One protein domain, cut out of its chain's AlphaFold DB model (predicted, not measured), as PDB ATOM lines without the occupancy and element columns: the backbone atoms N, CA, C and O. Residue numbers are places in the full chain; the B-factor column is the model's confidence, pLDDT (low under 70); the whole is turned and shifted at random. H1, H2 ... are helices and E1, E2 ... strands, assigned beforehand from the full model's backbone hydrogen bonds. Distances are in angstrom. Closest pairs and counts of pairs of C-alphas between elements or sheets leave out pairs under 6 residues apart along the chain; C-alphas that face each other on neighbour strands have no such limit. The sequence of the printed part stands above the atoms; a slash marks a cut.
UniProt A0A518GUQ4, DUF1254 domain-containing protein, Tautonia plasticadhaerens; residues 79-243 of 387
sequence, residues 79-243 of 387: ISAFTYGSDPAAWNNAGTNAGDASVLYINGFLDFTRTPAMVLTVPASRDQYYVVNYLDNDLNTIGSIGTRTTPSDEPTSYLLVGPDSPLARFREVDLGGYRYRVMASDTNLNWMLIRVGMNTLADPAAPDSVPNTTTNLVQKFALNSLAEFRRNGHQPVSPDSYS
ATOM      1  N   ILE A  79     247.318 224.915 187.082       97.19
ATOM      2  CA  ILE A  79     248.009 223.629 186.942       97.19
ATOM      3  C   ILE A  79     248.030 223.191 185.468       97.19
ATOM      4  O   ILE A  79     247.040 223.343 184.753       97.19
ATOM      5  N   SER A  80     249.150 222.621 185.033       96.94
ATOM      6  CA  SER A  80     249.419 222.187 183.659       96.94
ATOM      7  C   SER A  80     249.531 223.326 182.631       96.94
ATOM      8  O   SER A  80     249.429 223.065 181.436       96.94
ATOM      9  N   ALA A  81     249.795 224.560 183.075       97.25
ATOM     10  CA  ALA A  81     250.118 225.706 182.226       97.25
ATOM     11  C   ALA A  81     251.416 226.398 182.678       97.25
ATOM     12  O   ALA A  81     251.910 226.173 183.787       97.25
ATOM     13  N   PHE A  82     251.971 227.241 181.804       97.38
ATOM     14  CA  PHE A  82     253.143 228.057 182.108       97.38
ATOM     15  C   PHE A  82     252.772 229.473 182.546       97.38
ATOM     16  O   PHE A  82     251.885 230.107 181.979       97.38
ATOM     17  N   THR A  83     253.533 229.986 183.506       94.88
ATOM     18  CA  THR A  83     253.726 231.411 183.765       94.88
ATOM     19  C   THR A  83     255.018 231.844 183.083       94.88
ATOM     20  O   THR A  83     256.072 231.256 183.334       94.88
ATOM     21  N   TYR A  84     254.948 232.870 182.239       95.00
ATOM     22  CA  TYR A  84     256.105 233.414 181.532       95.00
ATOM     23  C   TYR A  84     256.571 234.684 182.241       95.00
ATOM     24  O   TYR A  84     255.838 235.670 182.316       95.00
ATOM     25  N   GLY A  85     257.786 234.653 182.784       89.81
ATOM     26  CA  GLY A  85     258.435 235.836 183.329       89.81
ATOM     27  C   GLY A  85     258.901 236.748 182.199       89.81
ATOM     28  O   GLY A  85     259.666 236.322 181.334       89.81
ATOM     29  N   SER A  86     258.439 237.996 182.217       84.88
ATOM     30  CA  SER A  86     258.851 239.055 181.288       84.88
ATOM     31  C   SER A  86     260.068 239.835 181.771       84.88
ATOM     32  O   SER A  86     260.745 240.475 180.970       84.88
ATOM     33  N   ASP A  87     260.341 239.782 183.073       89.31
ATOM     34  CA  ASP A  87     261.319 240.639 183.722       89.31
ATOM     35  C   ASP A  87     262.492 239.821 184.274       89.31
ATOM     36  O   ASP A  87     262.282 238.759 184.876       89.31
ATOM     37  N   PRO A  88     263.736 240.313 184.120       88.75
ATOM     38  CA  PRO A  88     264.883 239.762 184.823       88.75
ATOM     39  C   PRO A  88     264.631 239.734 186.326       88.75
ATOM     40  O   PRO A  88     264.115 240.703 186.887       88.75
ATOM     41  N   ALA A  89     265.032 238.662 187.005       87.12
ATOM     42  CA  ALA A  89     264.906 238.626 188.452       87.12
ATOM     43  C   ALA A  89     265.794 239.698 189.101       87.12
ATOM     44  O   ALA A  89     266.980 239.819 188.794       87.12
ATOM     45  N   ALA A  90     265.217 240.460 190.025       84.25
ATOM     46  CA  ALA A  90     265.912 241.478 190.796       84.25
ATOM     47  C   ALA A  90     265.424 241.453 192.247       84.25
ATOM     48  O   ALA A  90     264.309 241.034 192.542       84.25
ATOM     49  N   TRP A  91     266.256 241.936 193.174       78.88
ATOM     50  CA  TRP A  91     265.934 241.955 194.609       78.88
ATOM     51  C   TRP A  91     264.662 242.755 194.942       78.88
ATOM     52  O   TRP A  91     264.068 242.560 195.998       78.88
ATOM     53  N   ASN A  92     264.270 243.671 194.057       78.69
ATOM     54  CA  ASN A  92     263.147 244.587 194.209       78.69
ATOM     55  C   ASN A  92     261.942 244.234 193.323       78.69
ATOM     56  O   ASN A  92     261.032 245.056 193.217       78.69
ATOM     57  N   ASN A  93     261.922 243.066 192.674       78.06
ATOM     58  CA  ASN A  93     260.770 242.620 191.895       78.06
ATOM     59  C   ASN A  93     260.303 241.217 192.297       78.06
ATOM     60  O   ASN A  93     260.971 240.490 193.028       78.06
ATOM     61  N   ALA A  94     259.122 240.843 191.814       67.12
ATOM     62  CA  ALA A  94     258.509 239.545 192.078       67.12
ATOM     63  C   ALA A  94     259.029 238.430 191.141       67.12
ATOM     64  O   ALA A  94     258.298 237.486 190.858       67.12
ATOM     65  N   GLY A  95     260.263 238.536 190.625       60.00
ATOM     66  CA  GLY A  95     260.770 237.660 189.563       60.00
ATOM     67  C   GLY A  95     260.864 236.186 189.970       60.00
ATOM     68  O   GLY A  95     260.287 235.324 189.316       60.00
ATOM     69  N   THR A  96     261.592 235.879 191.048       67.69
ATOM     70  CA  THR A  96     261.609 234.557 191.705       67.69
ATOM     71  C   THR A  96     262.435 234.620 192.996       67.69
ATOM     72  O   THR A  96     263.290 235.495 193.158       67.69
ATOM     73  N   ASN A  97     262.218 233.681 193.920       66.00
ATOM     74  CA  ASN A  97     263.013 233.578 195.146       66.00
ATOM     75  C   ASN A  97     264.483 233.289 194.796       66.00
ATOM     76  O   ASN A  97     264.781 232.251 194.207       66.00
ATOM     77  N   ALA A  98     265.393 234.194 195.178       69.38
ATOM     78  CA  ALA A  98     266.827 234.122 194.862       69.38
ATOM     79  C   ALA A  98     267.119 233.974 193.352       69.38
ATOM     80  O   ALA A  98     267.885 233.105 192.929       69.38
ATOM     81  N   GLY A  99     266.469 234.805 192.536       80.50
ATOM     82  CA  GLY A  99     266.612 234.753 191.087       80.50
ATOM     83  C   GLY A  99     267.951 235.249 190.543       80.50
ATOM     84  O   GLY A  99     268.654 236.047 191.159       80.50
ATOM     85  N   ASP A 100     268.274 234.755 189.356       90.50
ATOM     86  CA  ASP A 100     269.436 235.116 188.558       90.50
ATOM     87  C   ASP A 100     269.023 236.179 187.532       90.50
ATOM     88  O   ASP A 100     268.142 235.955 186.702       90.50
ATOM     89  N   ALA A 101     269.659 237.349 187.597       92.38
ATOM     90  CA  ALA A 101     269.364 238.472 186.713       92.38
ATOM     91  C   ALA A 101     269.813 238.241 185.257       92.38
ATOM     92  O   ALA A 101     269.476 239.036 184.387       92.38
ATOM     93  N   SER A 102     270.575 237.178 184.975       94.12
ATOM     94  CA  SER A 102     271.026 236.815 183.626       94.12
ATOM     95  C   SER A 102     270.081 235.856 182.896       94.12
ATOM     96  O   SER A 102     270.364 235.461 181.764       94.12
ATOM     97  N   VAL A 103     268.955 235.470 183.512       94.94
ATOM     98  CA  VAL A 103     267.986 234.558 182.893       94.94
ATOM     99  C   VAL A 103     266.542 235.034 183.037       94.94
ATOM    100  O   VAL A 103     266.156 235.620 184.047       94.94
ATOM    101  N   LEU A 104     265.722 234.746 182.026       95.06
ATOM    102  CA  LEU A 104     264.265 234.795 182.124       95.06
ATOM    103  C   LEU A 104     263.746 233.455 182.634       95.06
ATOM    104  O   LEU A 104     264.246 232.390 182.254       95.06
ATOM    105  N   TYR A 105     262.732 233.519 183.489       95.25
ATOM    106  CA  TYR A 105     262.121 232.348 184.102       95.25
ATOM    107  C   TYR A 105     260.782 232.023 183.444       95.25
ATOM    108  O   TYR A 105     259.934 232.894 183.288       95.25
ATOM    109  N   ILE A 106     260.565 230.749 183.119       96.50
ATOM    110  CA  ILE A 106     259.231 230.204 182.840       96.50
ATOM    111  C   ILE A 106     258.957 229.155 183.905       96.50
ATOM    112  O   ILE A 106     259.797 228.289 184.169       96.50
ATOM    113  N   ASN A 107     257.796 229.246 184.536       95.94
ATOM    114  CA  ASN A 107     257.418 228.396 185.651       95.94
ATOM    115  C   ASN A 107     256.157 227.603 185.312       95.94
ATOM    116  O   ASN A 107     255.232 228.157 184.732       95.94
ATOM    117  N   GLY A 108     256.081 226.332 185.688       97.12
ATOM    118  CA  GLY A 108     254.863 225.543 185.517       97.12
ATOM    119  C   GLY A 108     254.802 224.373 186.480       97.12
ATOM    120  O   GLY A 108     255.820 223.761 186.791       97.12
ATOM    121  N   PHE A 109     253.603 224.032 186.931       98.25
ATOM    122  CA  PHE A 109     253.361 222.840 187.742       98.25
ATOM    123  C   PHE A 109     252.480 221.875 186.970       98.25
ATOM    124  O   PHE A 109     251.580 222.304 186.257       98.25
ATOM    125  N   LEU A 110     252.722 220.576 187.110       98.31
ATOM    126  CA  LEU A 110     251.947 219.534 186.440       98.31
ATOM    127  C   LEU A 110     251.325 218.617 187.486       98.31
ATOM    128  O   LEU A 110     251.973 218.289 188.477       98.31
ATOM    129  N   ASP A 111     250.090 218.180 187.248       97.75
ATOM    130  CA  ASP A 111     249.404 217.188 188.077       97.75
ATOM    131  C   ASP A 111     248.830 216.078 187.189       97.75
ATOM    132  O   ASP A 111     247.768 216.229 186.575       97.75
ATOM    133  N   PHE A 112     249.528 214.946 187.131       97.38
ATOM    134  CA  PHE A 112     249.135 213.817 186.288       97.38
ATOM    135  C   PHE A 112     247.871 213.089 186.763       97.38
ATOM    136  O   PHE A 112     247.295 212.330 185.984       97.38
ATOM    137  N   THR A 113     247.365 213.373 187.973       96.50
ATOM    138  CA  THR A 113     246.023 212.913 188.376       96.50
ATOM    139  C   THR A 113     244.908 213.673 187.650       96.50
ATOM    140  O   THR A 113     243.799 213.162 187.518       96.50
ATOM    141  N   ARG A 114     245.195 214.890 187.162       96.56
ATOM    142  CA  ARG A 114     244.249 215.754 186.435       96.56
ATOM    143  C   ARG A 114     244.464 215.711 184.930       96.56
ATOM    144  O   ARG A 114     243.501 215.728 184.169       96.56
ATOM    145  N   THR A 115     245.721 215.663 184.492       97.25
ATOM    146  CA  THR A 115     246.074 215.604 183.070       97.25
ATOM    147  C   THR A 115     247.082 214.478 182.835       97.25
ATOM    148  O   THR A 115     248.281 214.716 182.926       97.25
ATOM    149  N   PRO A 116     246.626 213.247 182.531       96.75
ATOM    150  CA  PRO A 116     247.473 212.043 182.564       96.75
ATOM    151  C   PRO A 116     248.666 212.031 181.597       96.75
ATOM    152  O   PRO A 116     249.606 211.257 181.781       96.75
ATOM    153  N   ALA A 117     248.622 212.860 180.551       97.94
ATOM    154  CA  ALA A 117     249.695 213.004 179.579       97.94
ATOM    155  C   ALA A 117     249.760 214.439 179.045       97.94
ATOM    156  O   ALA A 117     248.762 214.985 178.560       97.94
ATOM    157  N   MET A 118     250.960 215.009 179.088       98.62
ATOM    158  CA  MET A 118     251.273 216.359 178.622       98.62
ATOM    159  C   MET A 118     252.342 216.297 177.533       98.62
ATOM    160  O   MET A 118     253.108 215.341 177.459       98.62
ATOM    161  N   VAL A 119     252.417 217.319 176.692       98.62
ATOM    162  CA  VAL A 119     253.465 217.488 175.688       98.62
ATOM    163  C   VAL A 119     254.158 218.814 175.952       98.62
ATOM    164  O   VAL A 119     253.536 219.871 175.869       98.62
ATOM    165  N   LEU A 120     255.448 218.748 176.276       98.69
ATOM    166  CA  LEU A 120     256.326 219.911 176.332       98.69
ATOM    167  C   LEU A 120     256.970 220.095 174.966       98.69
ATOM    168  O   LEU A 120     257.686 219.205 174.516       98.69
ATOM    169  N   THR A 121     256.789 221.258 174.353       98.62
ATOM    170  CA  THR A 121     257.551 221.659 173.170       98.62
ATOM    171  C   THR A 121     258.554 222.733 173.558       98.62
ATOM    172  O   THR A 121     258.195 223.737 174.172       98.62
ATOM    173  N   VAL A 122     259.820 222.499 173.217       98.00
ATOM    174  CA  VAL A 122     260.920 223.447 173.422       98.00
ATOM    175  C   VAL A 122     261.418 223.962 172.068       98.00
ATOM    176  O   VAL A 122     261.416 223.193 171.101       98.00
ATOM    177  N   PRO A 123     261.861 225.226 171.966       97.38
ATOM    178  CA  PRO A 123     262.465 225.751 170.745       97.38
ATOM    179  C   PRO A 123     263.833 225.111 170.456       97.38
ATOM    180  O   PRO A 123     264.432 224.455 171.314       97.38
ATOM    181  N   ALA A 124     264.358 225.351 169.252       96.31
ATOM    182  CA  ALA A 124     265.760 225.082 168.931       96.31
ATOM    183  C   ALA A 124     266.697 225.751 169.958       96.31
ATOM    184  O   ALA A 124     266.384 226.812 170.497       96.31
ATOM    185  N   SER A 125     267.828 225.114 170.269       89.62
ATOM    186  CA  SER A 125     268.660 225.458 171.434       89.62
ATOM    187  C   SER A 125     270.111 225.818 171.126       89.62
ATOM    188  O   SER A 125     270.863 226.075 172.069       89.62
ATOM    189  N   ARG A 126     270.529 225.822 169.852       81.06
ATOM    190  CA  ARG A 126     271.929 226.097 169.479       81.06
ATOM    191  C   ARG A 126     272.358 227.547 169.685       81.06
ATOM    192  O   ARG A 126     273.492 227.760 170.101       81.06
ATOM    193  N   ASP A 127     271.467 228.503 169.448       85.94
ATOM    194  CA  ASP A 127     271.854 229.920 169.385       85.94
ATOM    195  C   ASP A 127     271.640 230.678 170.699       85.94
ATOM    196  O   ASP A 127     272.240 231.726 170.909       85.94
ATOM    197  N   GLN A 128     270.821 230.140 171.606       91.25
ATOM    198  CA  GLN A 128     270.506 230.776 172.881       91.25
ATOM    199  C   GLN A 128     270.487 229.735 173.996       91.25
ATOM    200  O   GLN A 128     269.862 228.677 173.872       91.25
ATOM    201  N   TYR A 129     271.170 230.037 175.102       95.81
ATOM    202  CA  TYR A 129     271.196 229.139 176.250       95.81
ATOM    203  C   TYR A 129     269.806 229.037 176.876       95.81
ATOM    204  O   TYR A 129     269.226 230.039 177.290       95.81
ATOM    205  N   TYR A 130     269.314 227.815 177.046       97.56
ATOM    206  CA  TYR A 130     268.253 227.551 178.004       97.56
ATOM    207  C   TYR A 130     268.412 226.189 178.669       97.56
ATOM    208  O   TYR A 130     269.076 225.280 178.159       97.56
ATOM    209  N   VAL A 131     267.745 226.040 179.812       97.88
ATOM    210  CA  VAL A 131     267.547 224.759 180.482       97.88
ATOM    211  C   VAL A 131     266.122 224.655 181.016       97.88
ATOM    212  O   VAL A 131     265.675 225.509 181.775       97.88
ATOM    213  N   VAL A 132     265.426 223.581 180.659       98.06
ATOM    214  CA  VAL A 132     264.220 223.106 181.339       98.06
ATOM    215  C   VAL A 132     264.674 222.162 182.441       98.06
ATOM    216  O   VAL A 132     265.179 221.071 182.161       98.06
ATOM    217  N   ASN A 133     264.523 222.586 183.692       97.19
ATOM    218  CA  ASN A 133     264.688 221.723 184.852       97.19
ATOM    219  C   ASN A 133     263.328 221.113 185.194       97.19
ATOM    220  O   ASN A 133     262.448 221.812 185.696       97.19
ATOM    221  N   TYR A 134     263.158 219.833 184.879       96.25
ATOM    222  CA  TYR A 134     261.939 219.092 185.171       96.25
ATOM    223  C   TYR A 134     262.134 218.290 186.458       96.25
ATOM    224  O   TYR A 134     263.058 217.478 186.544       96.25
ATOM    225  N   LEU A 135     261.300 218.571 187.456       95.31
ATOM    226  CA  LEU A 135     261.416 218.112 188.835       95.31
ATOM    227  C   LEU A 135     260.185 217.296 189.239       95.31
ATOM    228  O   LEU A 135     259.055 217.696 188.942       95.31
ATOM    229  N   ASP A 136     260.401 216.202 189.961       94.38
ATOM    230  CA  ASP A 136     259.326 215.442 190.603       94.38
ATOM    231  C   ASP A 136     258.827 216.124 191.896       94.38
ATOM    232  O   ASP A 136     259.240 217.232 192.257       94.38
ATOM    233  N   ASN A 137     257.896 215.478 192.600       95.44
ATOM    234  CA  ASN A 137     257.308 216.001 193.833       95.44
ATOM    235  C   ASN A 137     258.346 216.166 194.950       95.44
ATOM    236  O   ASN A 137     258.230 217.073 195.763       95.44
ATOM    237  N   ASP A 138     259.376 215.326 194.947       92.94
ATOM    238  CA  ASP A 138     260.468 215.322 195.916       92.94
ATOM    239  C   ASP A 138     261.633 216.238 195.482       92.94
ATOM    240  O   ASP A 138     262.713 216.200 196.070       92.94
ATOM    241  N   LEU A 139     261.404 217.096 194.475       93.31
ATOM    242  CA  LEU A 139     262.351 218.062 193.908       93.31
ATOM    243  C   LEU A 139     263.605 217.435 193.286       93.31
ATOM    244  O   LEU A 139     264.631 218.106 193.131       93.31
ATOM    245  N   ASN A 140     263.537 216.174 192.872       90.94
ATOM    246  CA  ASN A 140     264.621 215.548 192.129       90.94
ATOM    247  C   ASN A 140     264.539 215.946 190.663       90.94
ATOM    248  O   ASN A 140     263.471 215.902 190.057       90.94
ATOM    249  N   THR A 141     265.676 216.296 190.062       90.62
ATOM    250  CA  THR A 141     265.740 216.540 188.619       90.62
ATOM    251  C   THR A 141     265.542 215.228 187.865       90.62
ATOM    252  O   THR A 141     266.435 214.380 187.814       90.62
ATOM    253  N   ILE A 142     264.385 215.091 187.228       88.44
ATOM    254  CA  ILE A 142     264.026 213.942 186.392       88.44
ATOM    255  C   ILE A 142     264.289 214.209 184.905       88.44
ATOM    256  O   ILE A 142     264.408 213.279 184.109       88.44
ATOM    257  N   GLY A 143     264.453 215.482 184.534       89.94
ATOM    258  CA  GLY A 143     264.833 215.901 183.191       89.94
ATOM    259  C   GLY A 143     265.618 217.209 183.195       89.94
ATOM    260  O   GLY A 143     265.302 218.147 183.921       89.94
ATOM    261  N   SER A 144     266.643 217.274 182.350       94.38
ATOM    262  CA  SER A 144     267.381 218.500 182.043       94.38
ATOM    263  C   SER A 144     267.426 218.624 180.526       94.38
ATOM    264  O   SER A 144     268.170 217.889 179.878       94.38
ATOM    265  N   ILE A 145     266.578 219.484 179.959       95.75
ATOM    266  CA  ILE A 145     266.425 219.668 178.505       95.75
ATOM    267  C   ILE A 145     267.010 221.021 178.134       95.75
ATOM    268  O   ILE A 145     266.729 222.007 178.802       95.75
ATOM    269  N   GLY A 146     267.778 221.089 177.058       95.31
ATOM    270  CA  GLY A 146     268.237 222.352 176.491       95.31
ATOM    271  C   GLY A 146     269.652 222.265 175.952       95.31
ATOM    272  O   GLY A 146     270.156 221.176 175.670       95.31
ATOM    273  N   THR A 147     270.294 223.421 175.820       93.88
ATOM    274  CA  THR A 147     271.545 223.618 175.069       93.88
ATOM    275  C   THR A 147     272.666 222.661 175.488       93.88
ATOM    276  O   THR A 147     273.408 222.163 174.646       93.88
ATOM    277  N   ARG A 148     272.784 222.358 176.788       93.38
ATOM    278  CA  ARG A 148     273.883 221.534 177.322       93.38
ATOM    279  C   ARG A 148     273.668 220.026 177.164       93.38
ATOM    280  O   ARG A 148     274.634 219.288 177.010       93.38
ATOM    281  N   THR A 149     272.435 219.549 177.290       92.50
ATOM    282  CA  THR A 149     272.125 218.117 177.481       92.50
ATOM    283  C   THR A 149     271.353 217.508 176.320       92.50
ATOM    284  O   THR A 149     271.497 216.319 176.049       92.50
ATOM    285  N   THR A 150     270.550 218.309 175.623       93.31
ATOM    286  CA  THR A 150     269.746 217.896 174.469       93.31
ATOM    287  C   THR A 150     269.741 219.006 173.407       93.31
ATOM    288  O   THR A 150     268.675 219.554 173.106       93.31
ATOM    289  N   PRO A 151     270.911 219.396 172.865       95.00
ATOM    290  CA  PRO A 151     270.967 220.424 171.835       95.00
ATOM    291  C   PRO A 151     270.152 220.001 170.604       95.00
ATOM    292  O   PRO A 151     270.186 218.834 170.209       95.00
ATOM    293  N   SER A 152     269.428 220.943 170.004       94.69
ATOM    294  CA  SER A 152     268.607 220.720 168.810       94.69
ATOM    295  C   SER A 152     268.614 221.953 167.910       94.69
ATOM    296  O   SER A 152     268.602 223.078 168.410       94.69
ATOM    297  N   ASP A 153     268.606 221.715 166.599       95.75
ATOM    298  CA  ASP A 153     268.428 222.740 165.557       95.75
ATOM    299  C   ASP A 153     266.956 223.051 165.287       95.75
ATOM    300  O   ASP A 153     266.633 224.072 164.697       95.75
ATOM    301  N   GLU A 154     266.063 222.180 165.751       96.12
ATOM    302  CA  GLU A 154     264.633 222.247 165.480       96.12
ATOM    303  C   GLU A 154     263.835 222.234 166.790       96.12
ATOM    304  O   GLU A 154     264.290 221.642 167.788       96.12
ATOM    305  N   PRO A 155     262.622 222.820 166.805       96.94
ATOM    306  CA  PRO A 155     261.676 222.615 167.892       96.94
ATOM    307  C   PRO A 155     261.488 221.123 168.187       96.94
ATOM    308  O   PRO A 155     261.378 220.299 167.280       96.94
ATOM    309  N   THR A 156     261.483 220.753 169.467       96.62
ATOM    310  CA  THR A 156     261.399 219.349 169.895       96.62
ATOM    311  C   THR A 156     260.293 219.168 170.921       96.62
ATOM    312  O   THR A 156     260.243 219.893 171.915       96.62
ATOM    313  N   SER A 157     259.446 218.159 170.714       98.00
ATOM    314  CA  SER A 157     258.359 217.813 171.632       98.00
ATOM    315  C   SER A 157     258.676 216.557 172.452       98.00
ATOM    316  O   SER A 157     259.124 215.536 171.925       98.00
ATOM    317  N   TYR A 158     258.408 216.624 173.753       98.19
ATOM    318  CA  TYR A 158     258.590 215.554 174.731       98.19
ATOM    319  C   TYR A 158     257.235 215.176 175.327       98.19
ATOM    320  O   TYR A 158     256.485 216.045 175.770       98.19
ATOM    321  N   LEU A 159     256.930 213.881 175.362       98.38
ATOM    322  CA  LEU A 159     255.742 213.356 176.023       98.38
ATOM    323  C   LEU A 159     256.031 213.190 177.518       98.38
ATOM    324  O   LEU A 159     256.870 212.377 177.896       98.38
ATOM    325  N   LEU A 160     255.325 213.934 178.361       98.00
ATOM    326  CA  LEU A 160     255.435 213.866 179.815       98.00
ATOM    327  C   LEU A 160     254.296 213.017 180.375       98.00
ATOM    328  O   LEU A 160     253.132 213.222 180.010       98.00
ATOM    329  N   VAL A 161     254.614 212.083 181.265       96.56
ATOM    330  CA  VAL A 161     253.623 211.176 181.858       96.56
ATOM    331  C   VAL A 161     253.905 210.910 183.331       96.56
ATOM    332  O   VAL A 161     255.059 210.883 183.752       96.56
ATOM    333  N   GLY A 162     252.837 210.682 184.097       93.44
ATOM    334  CA  GLY A 162     252.918 210.306 185.507       93.44
ATOM    335  C   GLY A 162     253.169 208.810 185.742       93.44
ATOM    336  O   GLY A 162     253.153 208.022 184.786       93.44
ATOM    337  N   PRO A 163     253.332 208.407 187.015       89.62
ATOM    338  CA  PRO A 163     253.719 207.052 187.419       89.62
ATOM    339  C   PRO A 163     252.718 205.971 186.999       89.62
ATOM    340  O   PRO A 163     253.113 204.860 186.651       89.62
ATOM    341  N   ASP A 164     251.427 206.304 186.977       90.94
ATOM    342  CA  ASP A 164     250.359 205.356 186.640       90.94
ATOM    343  C   ASP A 164     250.150 205.207 185.124       90.94
ATOM    344  O   ASP A 164     249.347 204.392 184.660       90.94
ATOM    345  N   SER A 165     250.873 205.986 184.312       93.31
ATOM    346  CA  SER A 165     250.750 205.910 182.864       93.31
ATOM    347  C   SER A 165     251.343 204.603 182.335       93.31
ATOM    348  O   SER A 165     252.513 204.297 182.588       93.31
ATOM    349  N   PRO A 166     250.631 203.861 181.465       92.25
ATOM    350  CA  PRO A 166     251.218 202.708 180.787       92.25
ATOM    351  C   PRO A 166     252.392 203.108 179.882       92.25
ATOM    352  O   PRO A 166     253.168 202.243 179.474       92.25
ATOM    353  N   LEU A 167     252.535 204.398 179.560       91.44
ATOM    354  CA  LEU A 167     253.625 204.903 178.737       91.44
ATOM    355  C   LEU A 167     254.916 205.146 179.536       91.44
ATOM    356  O   LEU A 167     255.984 205.213 178.932       91.44
ATOM    357  N   ALA A 168     254.852 205.198 180.872       89.12
ATOM    358  CA  ALA A 168     255.986 205.530 181.741       89.12
ATOM    359  C   ALA A 168     257.173 204.551 181.629       89.12
ATOM    360  O   ALA A 168     258.316 204.896 181.914       89.12
ATOM    361  N   ARG A 169     256.926 203.319 181.164       84.31
ATOM    362  CA  ARG A 169     257.966 202.292 180.956       84.31
ATOM    363  C   ARG A 169     258.779 202.465 179.670       84.31
ATOM    364  O   ARG A 169     259.744 201.727 179.462       84.31
ATOM    365  N   PHE A 170     258.363 203.354 178.772       84.44
ATOM    366  CA  PHE A 170     259.018 203.550 177.485       84.44
ATOM    367  C   PHE A 170     259.939 204.763 177.528       84.44
ATOM    368  O   PHE A 170     259.701 205.718 178.254       84.44
ATOM    369  N   ARG A 171     260.999 204.725 176.718       87.94
ATOM    370  CA  ARG A 171     261.844 205.901 176.449       87.94
ATOM    371  C   ARG A 171     261.345 206.695 175.254       87.94
ATOM    372  O   ARG A 171     261.533 207.903 175.191       87.94
ATOM    373  N   GLU A 172     260.735 206.001 174.300       92.50
ATOM    374  CA  GLU A 172     260.138 206.581 173.108       92.50
ATOM    375  C   GLU A 172     258.870 205.807 172.750       92.50
ATOM    376  O   GLU A 172     258.793 204.603 173.008       92.50
ATOM    377  N   VAL A 173     257.883 206.493 172.178       94.69
ATOM    378  CA  VAL A 173     256.610 205.900 171.745       94.69
ATOM    379  C   VAL A 173     256.169 206.493 170.414       94.69
ATOM    380  O   VAL A 173     256.331 207.690 170.189       94.69
ATOM    381  N   ASP A 174     255.572 205.665 169.561       97.38
ATOM    382  CA  ASP A 174     254.927 206.109 168.327       97.38
ATOM    383  C   ASP A 174     253.417 206.239 168.571       97.38
ATOM    384  O   ASP A 174     252.735 205.257 168.872       97.38
ATOM    385  N   LEU A 175     252.882 207.456 168.463       94.50
ATOM    386  CA  LEU A 175     251.462 207.755 168.655       94.50
ATOM    387  C   LEU A 175     250.926 208.471 167.416       94.50
ATOM    388  O   LEU A 175     251.287 209.614 167.144       94.50
ATOM    389  N   GLY A 176     250.057 207.798 166.657       91.12
ATOM    390  CA  GLY A 176     249.442 208.378 165.458       91.12
ATOM    391  C   GLY A 176     250.435 208.694 164.333       91.12
ATOM    392  O   GLY A 176     250.225 209.654 163.607       91.12
ATOM    393  N   GLY A 177     251.525 207.925 164.214       95.19
ATOM    394  CA  GLY A 177     252.584 208.160 163.221       95.19
ATOM    395  C   GLY A 177     253.667 209.153 163.660       95.19
ATOM    396  O   GLY A 177     254.608 209.380 162.907       95.19
ATOM    397  N   TYR A 178     253.570 209.701 164.875       96.50
ATOM    398  CA  TYR A 178     254.558 210.618 165.444       96.50
ATOM    399  C   TYR A 178     255.332 209.947 166.570       96.50
ATOM    400  O   TYR A 178     254.734 209.385 167.492       96.50
ATOM    401  N   ARG A 179     256.661 210.043 166.512       96.44
ATOM    402  CA  ARG A 179     257.563 209.518 167.537       96.44
ATOM    403  C   ARG A 179     257.804 210.567 168.613       96.44
ATOM    404  O   ARG A 179     258.227 211.678 168.310       96.44
ATOM    405  N   TYR A 180     257.609 210.191 169.869       95.25
ATOM    406  CA  TYR A 180     257.854 211.041 171.031       95.25
ATOM    407  C   TYR A 180     258.948 210.466 171.909       95.25
ATOM    408  O   TYR A 180     258.951 209.265 172.170       95.25
ATOM    409  N   ARG A 181     259.806 211.332 172.456       95.06
ATOM    410  CA  ARG A 181     260.626 211.000 173.627       95.06
ATOM    411  C   ARG A 181     259.763 211.099 174.874       95.06
ATOM    412  O   ARG A 181     259.128 212.127 175.092       95.06
ATOM    413  N   VAL A 182     259.741 210.043 175.675       93.00
ATOM    414  CA  VAL A 182     258.952 209.977 176.905       93.00
ATOM    415  C   VAL A 182     259.805 210.420 178.086       93.00
ATOM    416  O   VAL A 182     260.905 209.907 178.294       93.00
ATOM    417  N   MET A 183     259.275 211.351 178.872       93.44
ATOM    418  CA  MET A 183     259.778 211.717 180.190       93.44
ATOM    419  C   MET A 183     258.760 211.281 181.235       93.44
ATOM    420  O   MET A 183     257.726 211.920 181.429       93.44
ATOM    421  N   ALA A 184     259.046 210.148 181.863       91.50
ATOM    422  CA  ALA A 184     258.222 209.606 182.927       91.50
ATOM    423  C   ALA A 184     258.619 210.225 184.268       91.50
ATOM    424  O   ALA A 184     259.806 210.298 184.588       91.50
ATOM    425  N   SER A 185     257.622 210.632 185.045       90.94
ATOM    426  CA  SER A 185     257.787 210.982 186.449       90.94
ATOM    427  C   SER A 185     257.322 209.841 187.347       90.94
ATOM    428  O   SER A 185     256.356 209.148 187.025       90.94
ATOM    429  N   ASP A 186     257.980 209.685 188.495       88.44
ATOM    430  CA  ASP A 186     257.526 208.791 189.568       88.44
ATOM    431  C   ASP A 186     256.419 209.402 190.425       88.44
ATOM    432  O   ASP A 186     255.810 208.721 191.251       88.44
ATOM    433  N   THR A 187     256.159 210.695 190.252       93.44
ATOM    434  CA  THR A 187     255.206 211.447 191.056       93.44
ATOM    435  C   THR A 187     254.147 212.070 190.164       93.44
ATOM    436  O   THR A 187     254.375 212.375 188.992       93.44
ATOM    437  N   ASN A 188     252.954 212.287 190.716       96.00
ATOM    438  CA  ASN A 188     251.890 212.940 189.961       96.00
ATOM    439  C   ASN A 188     252.068 214.457 189.942       96.00
ATOM    440  O   ASN A 188     251.904 215.074 188.890       96.00
ATOM    441  N   LEU A 189     252.443 215.050 191.081       97.62
ATOM    442  CA  LEU A 189     252.791 216.467 191.161       97.62
ATOM    443  C   LEU A 189     254.241 216.670 190.728       97.62
ATOM    444  O   LEU A 189     255.130 215.966 191.200       97.62
ATOM    445  N   ASN A 190     254.462 217.610 189.818       97.38
ATOM    446  CA  ASN A 190     255.776 217.929 189.279       97.38
ATOM    447  C   ASN A 190     255.934 219.438 189.123       97.38
ATOM    448  O   ASN A 190     254.950 220.166 188.971       97.38
ATOM    449  N   TRP A 191     257.184 219.881 189.088       97.81
ATOM    450  CA  TRP A 191     257.554 221.268 188.863       97.81
ATOM    451  C   TRP A 191     258.467 221.378 187.641       97.81
ATOM    452  O   TRP A 191     259.422 220.624 187.476       97.81
ATOM    453  N   MET A 192     258.169 222.317 186.756       97.75
ATOM    454  CA  MET A 192     258.997 222.677 185.622       97.75
ATOM    455  C   MET A 192     259.487 224.110 185.783       97.75
ATOM    456  O   MET A 192     258.693 225.047 185.835       97.75
ATOM    457  N   LEU A 193     260.808 224.263 185.831       96.75
ATOM    458  CA  LEU A 193     261.467 225.558 185.902       96.75
ATOM    459  C   LEU A 193     262.397 225.718 184.704       96.75
ATOM    460  O   LEU A 193     263.431 225.052 184.612       96.75
ATOM    461  N   ILE A 194     262.034 226.612 183.793       97.56
ATOM    462  CA  ILE A 194     262.815 226.929 182.602       97.56
ATOM    463  C   ILE A 194     263.593 228.208 182.866       97.56
ATOM    464  O   ILE A 194     263.037 229.187 183.357       97.56
ATOM    465  N   ARG A 195     264.883 228.186 182.542       97.12
ATOM    466  CA  ARG A 195     265.761 229.355 182.590       97.12
ATOM    467  C   ARG A 195     266.295 229.605 181.197       97.12
ATOM    468  O   ARG A 195     266.886 228.699 180.611       97.12
ATOM    469  N   VAL A 196     266.091 230.811 180.695       97.38
ATOM    470  CA  VAL A 196     266.548 231.243 179.378       97.38
ATOM    471  C   VAL A 196     267.585 232.337 179.569       97.38
ATOM    472  O   VAL A 196     267.254 233.387 180.103       97.38
ATOM    473  N   GLY A 197     268.828 232.087 179.162       96.38
ATOM    474  CA  GLY A 197     269.899 233.076 179.246       96.38
ATOM    475  C   GLY A 197     269.574 234.314 178.422       96.38
ATOM    476  O   GLY A 197     268.968 234.200 177.361       96.38
ATOM    477  N   MET A 198     269.982 235.477 178.909       95.62
ATOM    478  CA  MET A 198     269.855 236.764 178.231       95.62
ATOM    479  C   MET A 198     270.924 237.732 178.743       95.62
ATOM    480  O   MET A 198     271.568 237.494 179.766       95.62
ATOM    481  N   ASN A 199     271.066 238.861 178.064       95.94
ATOM    482  CA  ASN A 199     271.922 239.957 178.472       95.94
ATOM    483  C   ASN A 199     271.076 241.189 178.806       95.94
ATOM    484  O   ASN A 199     270.565 241.885 177.928       95.94
ATOM    485  N   THR A 200     270.945 241.476 180.100       94.62
ATOM    486  CA  THR A 200     270.182 242.626 180.609       94.62
ATOM    487  C   THR A 200     270.848 243.971 180.351       94.62
ATOM    488  O   THR A 200     270.215 245.006 180.542       94.62
ATOM    489  N   LEU A 201     272.109 243.965 179.912       95.81
ATOM    490  CA  LEU A 201     272.877 245.158 179.568       95.81
ATOM    491  C   LEU A 201     273.024 245.347 178.052       95.81
ATOM    492  O   LEU A 201     273.644 246.320 177.622       95.81
ATOM    493  N   ALA A 202     272.502 244.422 177.240       96.88
ATOM    494  CA  ALA A 202     272.565 244.533 175.790       96.88
ATOM    495  C   ALA A 202     271.598 245.596 175.257       96.88
ATOM    496  O   ALA A 202     270.553 245.876 175.847       96.88
ATOM    497  N   ASP A 203     271.937 246.151 174.091       97.38
ATOM    498  CA  ASP A 203     271.015 246.982 173.320       97.38
ATOM    499  C   ASP A 203     269.715 246.202 173.030       97.38
ATOM    500  O   ASP A 203     269.795 245.012 172.712       97.38
ATOM    501  N   PRO A 204     268.520 246.821 173.094       95.62
ATOM    502  CA  PRO A 204     267.259 246.132 172.826       95.62
ATOM    503  C   PRO A 204     267.200 245.392 171.483       95.62
ATOM    504  O   PRO A 204     266.492 244.391 171.393       95.62
ATOM    505  N   ALA A 205     267.947 245.825 170.463       95.81
ATOM    506  CA  ALA A 205     268.018 245.171 169.159       95.81
ATOM    507  C   ALA A 205     269.002 243.986 169.099       95.81
ATOM    508  O   ALA A 205     268.973 243.232 168.125       95.81
ATOM    509  N   ALA A 206     269.856 243.791 170.108       96.19
ATOM    510  CA  ALA A 206     270.794 242.671 170.146       96.19
ATOM    511  C   ALA A 206     270.054 241.322 170.256       96.19
ATOM    512  O   ALA A 206     269.048 241.249 170.966       96.19
ATOM    513  N   PRO A 207     270.524 240.240 169.605       93.81
ATOM    514  CA  PRO A 207     269.836 238.945 169.627       93.81
ATOM    515  C   PRO A 207     269.618 238.358 171.031       93.81
ATOM    516  O   PRO A 207     268.609 237.696 171.259       93.81
ATOM    517  N   ASP A 208     270.532 238.627 171.965       94.62
ATOM    518  CA  ASP A 208     270.509 238.163 173.357       94.62
ATOM    519  C   ASP A 208     269.862 239.171 174.327       94.62
ATOM    520  O   ASP A 208     269.851 238.941 175.538       94.62
ATOM    521  N   SER A 209     269.303 240.277 173.824       95.50
ATOM    522  CA  SER A 209     268.589 241.269 174.636       95.50
ATOM    523  C   SER A 209     267.327 240.680 175.274       95.50
ATOM    524  O   SER A 209     266.780 239.677 174.803       95.50
ATOM    525  N   VAL A 210     266.814 241.320 176.330       95.12
ATOM    526  CA  VAL A 210     265.567 240.884 176.989       95.12
ATOM    527  C   VAL A 210     264.384 240.827 176.005       95.12
ATOM    528  O   VAL A 210     263.736 239.776 175.938       95.12
ATOM    529  N   PRO A 211     264.103 241.871 175.188       95.69
ATOM    530  CA  PRO A 211     262.994 241.819 174.234       95.69
ATOM    531  C   PRO A 211     263.162 240.728 173.169       95.69
ATOM    532  O   PRO A 211     262.228 239.961 172.934       95.69
ATOM    533  N   ASN A 212     264.353 240.599 172.566       95.25
ATOM    534  CA  ASN A 212     264.587 239.583 171.537       95.25
ATOM    535  C   ASN A 212     264.524 238.168 172.106       95.25
ATOM    536  O   ASN A 212     263.895 237.304 171.501       95.25
ATOM    537  N   THR A 213     265.110 237.928 173.278       95.62
ATOM    538  CA  THR A 213     265.033 236.627 173.954       95.62
ATOM    539  C   THR A 213     263.585 236.269 174.295       95.62
ATOM    540  O   THR A 213     263.164 235.123 174.114       95.62
ATOM    541  N   THR A 214     262.795 237.255 174.733       95.38
ATOM    542  CA  THR A 214     261.373 237.064 175.038       95.38
ATOM    543  C   THR A 214     260.602 236.603 173.799       95.38
ATOM    544  O   THR A 214     260.001 235.527 173.803       95.38
ATOM    545  N   THR A 215     260.658 237.371 172.709       94.50
ATOM    546  CA  THR A 215     259.898 237.080 171.482       94.50
ATOM    547  C   THR A 215     260.423 235.855 170.737       94.50
ATOM    548  O   THR A 215     259.651 235.013 170.279       94.50
ATOM    549  N   ASN A 216     261.744 235.723 170.607       93.88
ATOM    550  CA  ASN A 216     262.339 234.714 169.734       93.88
ATOM    551  C   ASN A 216     262.575 233.369 170.421       93.88
ATOM    552  O   ASN A 216     262.804 232.389 169.705       93.88
ATOM    553  N   LEU A 217     262.505 233.300 171.757       95.38
ATOM    554  CA  LEU A 217     262.732 232.061 172.500       95.38
ATOM    555  C   LEU A 217     261.675 231.776 173.572       95.38
ATOM    556  O   LEU A 217     261.041 230.727 173.503       95.38
ATOM    557  N   VAL A 218     261.461 232.674 174.542       96.50
ATOM    558  CA  VAL A 218     260.550 232.425 175.684       96.50
ATOM    559  C   VAL A 218     259.137 232.086 175.210       96.50
ATOM    560  O   VAL A 218     258.559 231.097 175.652       96.50
ATOM    561  N   GLN A 219     258.612 232.843 174.246       96.75
ATOM    562  CA  GLN A 219     257.267 232.638 173.696       96.75
ATOM    563  C   GLN A 219     257.132 231.384 172.813       96.75
ATOM    564  O   GLN A 219     256.031 231.025 172.410       96.75
ATOM    565  N   LYS A 220     258.235 230.690 172.505       97.31
ATOM    566  CA  LYS A 220     258.217 229.450 171.710       97.31
ATOM    567  C   LYS A 220     258.144 228.183 172.560       97.31
ATOM    568  O   LYS A 220     258.011 227.092 172.006       97.31
ATOM    569  N   PHE A 221     258.252 228.299 173.882       98.31
ATOM    570  CA  PHE A 221     257.933 227.188 174.770       98.31
ATOM    571  C   PHE A 221     256.421 226.987 174.814       98.31
ATOM    572  O   PHE A 221     255.664 227.950 174.879       98.31
ATOM    573  N   ALA A 222     255.984 225.731 174.807       98.38
ATOM    574  CA  ALA A 222     254.574 225.391 174.941       98.38
ATOM    575  C   ALA A 222     254.399 224.135 175.793       98.38
ATOM    576  O   ALA A 222     255.213 223.208 175.742       98.38
ATOM    577  N   LEU A 223     253.314 224.108 176.562       98.50
ATOM    578  CA  LEU A 223     252.906 222.972 177.371       98.50
ATOM    579  C   LEU A 223     251.427 222.704 177.101       98.50
ATOM    580  O   LEU A 223     250.574 223.500 177.473       98.50
ATOM    581  N   ASN A 224     251.142 221.585 176.441       98.62
ATOM    582  CA  ASN A 224     249.795 221.221 176.007       98.62
ATOM    583  C   ASN A 224     249.395 219.870 176.589       98.62
ATOM    584  O   ASN A 224     250.243 219.006 176.820       98.62
ATOM    585  N   SER A 225     248.097 219.626 176.762       98.50
ATOM    586  CA  SER A 225     247.648 218.241 176.955       98.50
ATOM    587  C   SER A 225     247.932 217.426 175.689       98.50
ATOM    588  O   SER A 225     247.856 217.951 174.576       98.50
ATOM    589  N   LEU A 226     248.197 216.120 175.817       98.31
ATOM    590  CA  LEU A 226     248.383 215.264 174.635       98.31
ATOM    591  C   LEU A 226     247.164 215.312 173.696       98.31
ATOM    592  O   LEU A 226     247.312 215.252 172.477       98.31
ATOM    593  N   ALA A 227     245.956 215.428 174.249       98.06
ATOM    594  CA  ALA A 227     244.731 215.515 173.462       98.06
ATOM    595  C   ALA A 227     244.662 216.808 172.633       98.06
ATOM    596  O   ALA A 227     244.339 216.752 171.450       98.06
ATOM    597  N   GLU A 228     244.987 217.954 173.232       98.38
ATOM    598  CA  GLU A 228     245.055 219.246 172.541       98.38
ATOM    599  C   GLU A 228     246.116 219.245 171.442       98.38
ATOM    600  O   GLU A 228     245.804 219.547 170.293       98.38
ATOM    601  N   PHE A 229     247.330 218.799 171.770       98.19
ATOM    602  CA  PHE A 229     248.437 218.723 170.822       98.19
ATOM    603  C   PHE A 229     248.076 217.874 169.591       98.19
ATOM    604  O   PHE A 229     248.328 218.261 168.454       98.19
ATOM    605  N   ARG A 230     247.404 216.732 169.798       97.88
ATOM    606  CA  ARG A 230     246.927 215.867 168.704       97.88
ATOM    607  C   ARG A 230     245.823 216.512 167.871       97.88
ATOM    608  O   ARG A 230     245.850 216.376 166.651       97.88
ATOM    609  N   ARG A 231     244.862 217.201 168.501       98.00
ATOM    610  CA  ARG A 231     243.813 217.940 167.774       98.00
ATOM    611  C   ARG A 231     244.403 219.051 166.911       98.00
ATOM    612  O   ARG A 231     243.895 219.285 165.824       98.00
ATOM    613  N   ASN A 232     245.499 219.660 167.356       98.00
ATOM    614  CA  ASN A 232     246.245 220.659 166.598       98.00
ATOM    615  C   ASN A 232     247.265 220.046 165.616       98.00
ATOM    616  O   ASN A 232     248.302 220.636 165.333       98.00
ATOM    617  N   GLY A 233     247.033 218.821 165.130       97.12
ATOM    618  CA  GLY A 233     247.904 218.199 164.130       97.12
ATOM    619  C   GLY A 233     249.335 217.948 164.614       97.12
ATOM    620  O   GLY A 233     250.262 217.995 163.812       97.12
ATOM    621  N   HIS A 234     249.513 217.678 165.911       96.88
ATOM    622  CA  HIS A 234     250.819 217.471 166.539       96.88
ATOM    623  C   HIS A 234     251.724 218.715 166.488       96.88
ATOM    624  O   HIS A 234     252.942 218.601 166.352       96.88
ATOM    625  N   GLN A 235     251.119 219.898 166.601       97.19
ATOM    626  CA  GLN A 235     251.805 221.185 166.712       97.19
ATOM    627  C   GLN A 235     251.493 221.845 168.061       97.19
ATOM    628  O   GLN A 235     250.378 221.684 168.577       97.19
ATOM    629  N   PRO A 236     252.448 222.592 168.651       97.75
ATOM    630  CA  PRO A 236     252.217 223.284 169.912       97.75
ATOM    631  C   PRO A 236     251.084 224.302 169.774       97.75
ATOM    632  O   PRO A 236     250.955 224.964 168.744       97.75
ATOM    633  N   VAL A 237     250.274 224.431 170.824       97.88
ATOM    634  CA  VAL A 237     249.300 225.522 170.950       97.88
ATOM    635  C   VAL A 237     249.887 226.538 171.918       97.88
ATOM    636  O   VAL A 237     250.134 226.218 173.084       97.88
ATOM    637  N   SER A 238     250.153 227.741 171.414       96.06
ATOM    638  CA  SER A 238     250.592 228.879 172.220       96.06
ATOM    639  C   SER A 238     249.446 229.401 173.093       96.06
ATOM    640  O   SER A 238     248.291 229.317 172.677       96.06
ATOM    641  N   PRO A 239     249.738 229.957 174.283       95.19
ATOM    642  CA  PRO A 239     248.718 230.627 175.078       95.19
ATOM    643  C   PRO A 239     248.248 231.912 174.384       95.19
ATOM    644  O   PRO A 239     249.015 232.553 173.663       95.19
ATOM    645  N   ASP A 240     247.016 232.332 174.672       93.50
ATOM    646  CA  ASP A 240     246.461 233.593 174.158       93.50
ATOM    647  C   ASP A 240     247.216 234.823 174.687       93.50
ATOM    648  O   ASP A 240     247.254 235.872 174.044       93.50
ATOM    649  N   SER A 241     247.832 234.696 175.868       93.88
ATOM    650  CA  SER A 241     248.671 235.728 176.470       93.88
ATOM    651  C   SER A 241     249.894 235.133 177.164       93.88
ATOM    652  O   SER A 241     249.826 234.077 177.793       93.88
ATOM    653  N   TYR A 242     251.005 235.867 177.093       94.69
ATOM    654  CA  TYR A 242     252.242 235.586 177.827       94.69
ATOM    655  C   TYR A 242     252.396 236.461 179.079       94.69
ATOM    656  O   TYR A 242     253.388 236.342 179.790       94.69
ATOM    657  N   SER A 243     251.439 237.351 179.361       90.81
ATOM    658  CA  SER A 243     251.446 238.139 180.592       90.81
ATOM    659  C   SER A 243     251.022 237.282 181.781       90.81
ATOM    660  O   SER A 243     250.036 236.548 181.694       90.81
TER     661      SER A 243
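This is residues 79 to 243 of the 387 residues of the protein "DUF1254 domain-containing protein" of Tautonia plasticadhaerens (UniProt A0A518GUQ4). Two five-stranded sheets lie face to face as a sandwich, their strands running nearly along each other; the second sheet twists strongly and curls round the short helix H2, while the short helix H1 only grazes the first sheet at one end. The long loops of residues 85 to 102 and 198 to 209 lie toward that same end, and the link with Pro 166 lies at the other. The printed part has 165 residues, 73 of them, under half, in named elements, mostly strand: E1 to E9, H1, E10 and H2 in chain order. One sheet runs E1, E2, E9, E4, E5, antiparallel throughout; the other runs E7, E8, E6, E3, E10 and is mixed. The whole is compact, with a radius of gyration of the C-alphas of 15.8 A, and only just elongated, spanning 48 by 32 by 30 A.

In the first sheet E2, residues 103 to 111, is antiparallel to E9, residues 189 to 197, with N 106 and O 194 2.9 A apart. E1, residues 82 to 84, forms a hairpin with E2, with N 83 and O 107 at 2.8 A. E4, residues 130 to 135, is antiparallel to E9, with N 133 and O 193 at 2.8 A, and forms a hairpin with E5, residues 141 to 146, with N 132 and O 145 at 2.8 A. In the second sheet E3, residues 117 to 122, is antiparallel to E6, residues 156 to 161, with N 158 and O 120 at 2.8 A, and to E10, residues 222 to 225, with N 119 and O 224 at 2.8 A. E8, residues 178 to 184, is parallel to E6, with N 183 and O 159 at 2.8 A, and forms a hairpin with E7, residues 172 to 175, with N 175 and O 178 at 2.8 A. The facing parts of this sandwich, two sheets face to face, are 11.0 A centre to centre, their strands at 15 degrees. The closest C-alphas of E1 and E10, Phe 82 and Leu 223, are 7.0 A apart. H2, residues 226 to 231, is on the second sheet; its closest C-alphas to E3 are Leu 226 and Met 118, 5.0 A. H1, residues 210 to 216, only grazes the first sheet with residues 210 to 214. Every O i to N i+4 pair in H1 and H2 is within hydrogen-bond range.

E1 begins at C-alpha 82 (253.143, 228.057, 182.108). E9 is 26.7 A long, E2 26.0 A and E8 17.9 A. H2 ends at C-alpha 231 (243.813, 217.940, 167.774).

The C-alphas farthest apart, Pro 166 and Asp 203, are 49.1 A apart. The printed part has no cut; the links E1 to E2 and E9 to H1 are long. Mean pLDDT of the printed part is 93.6, with residues 94 to 98 under 70.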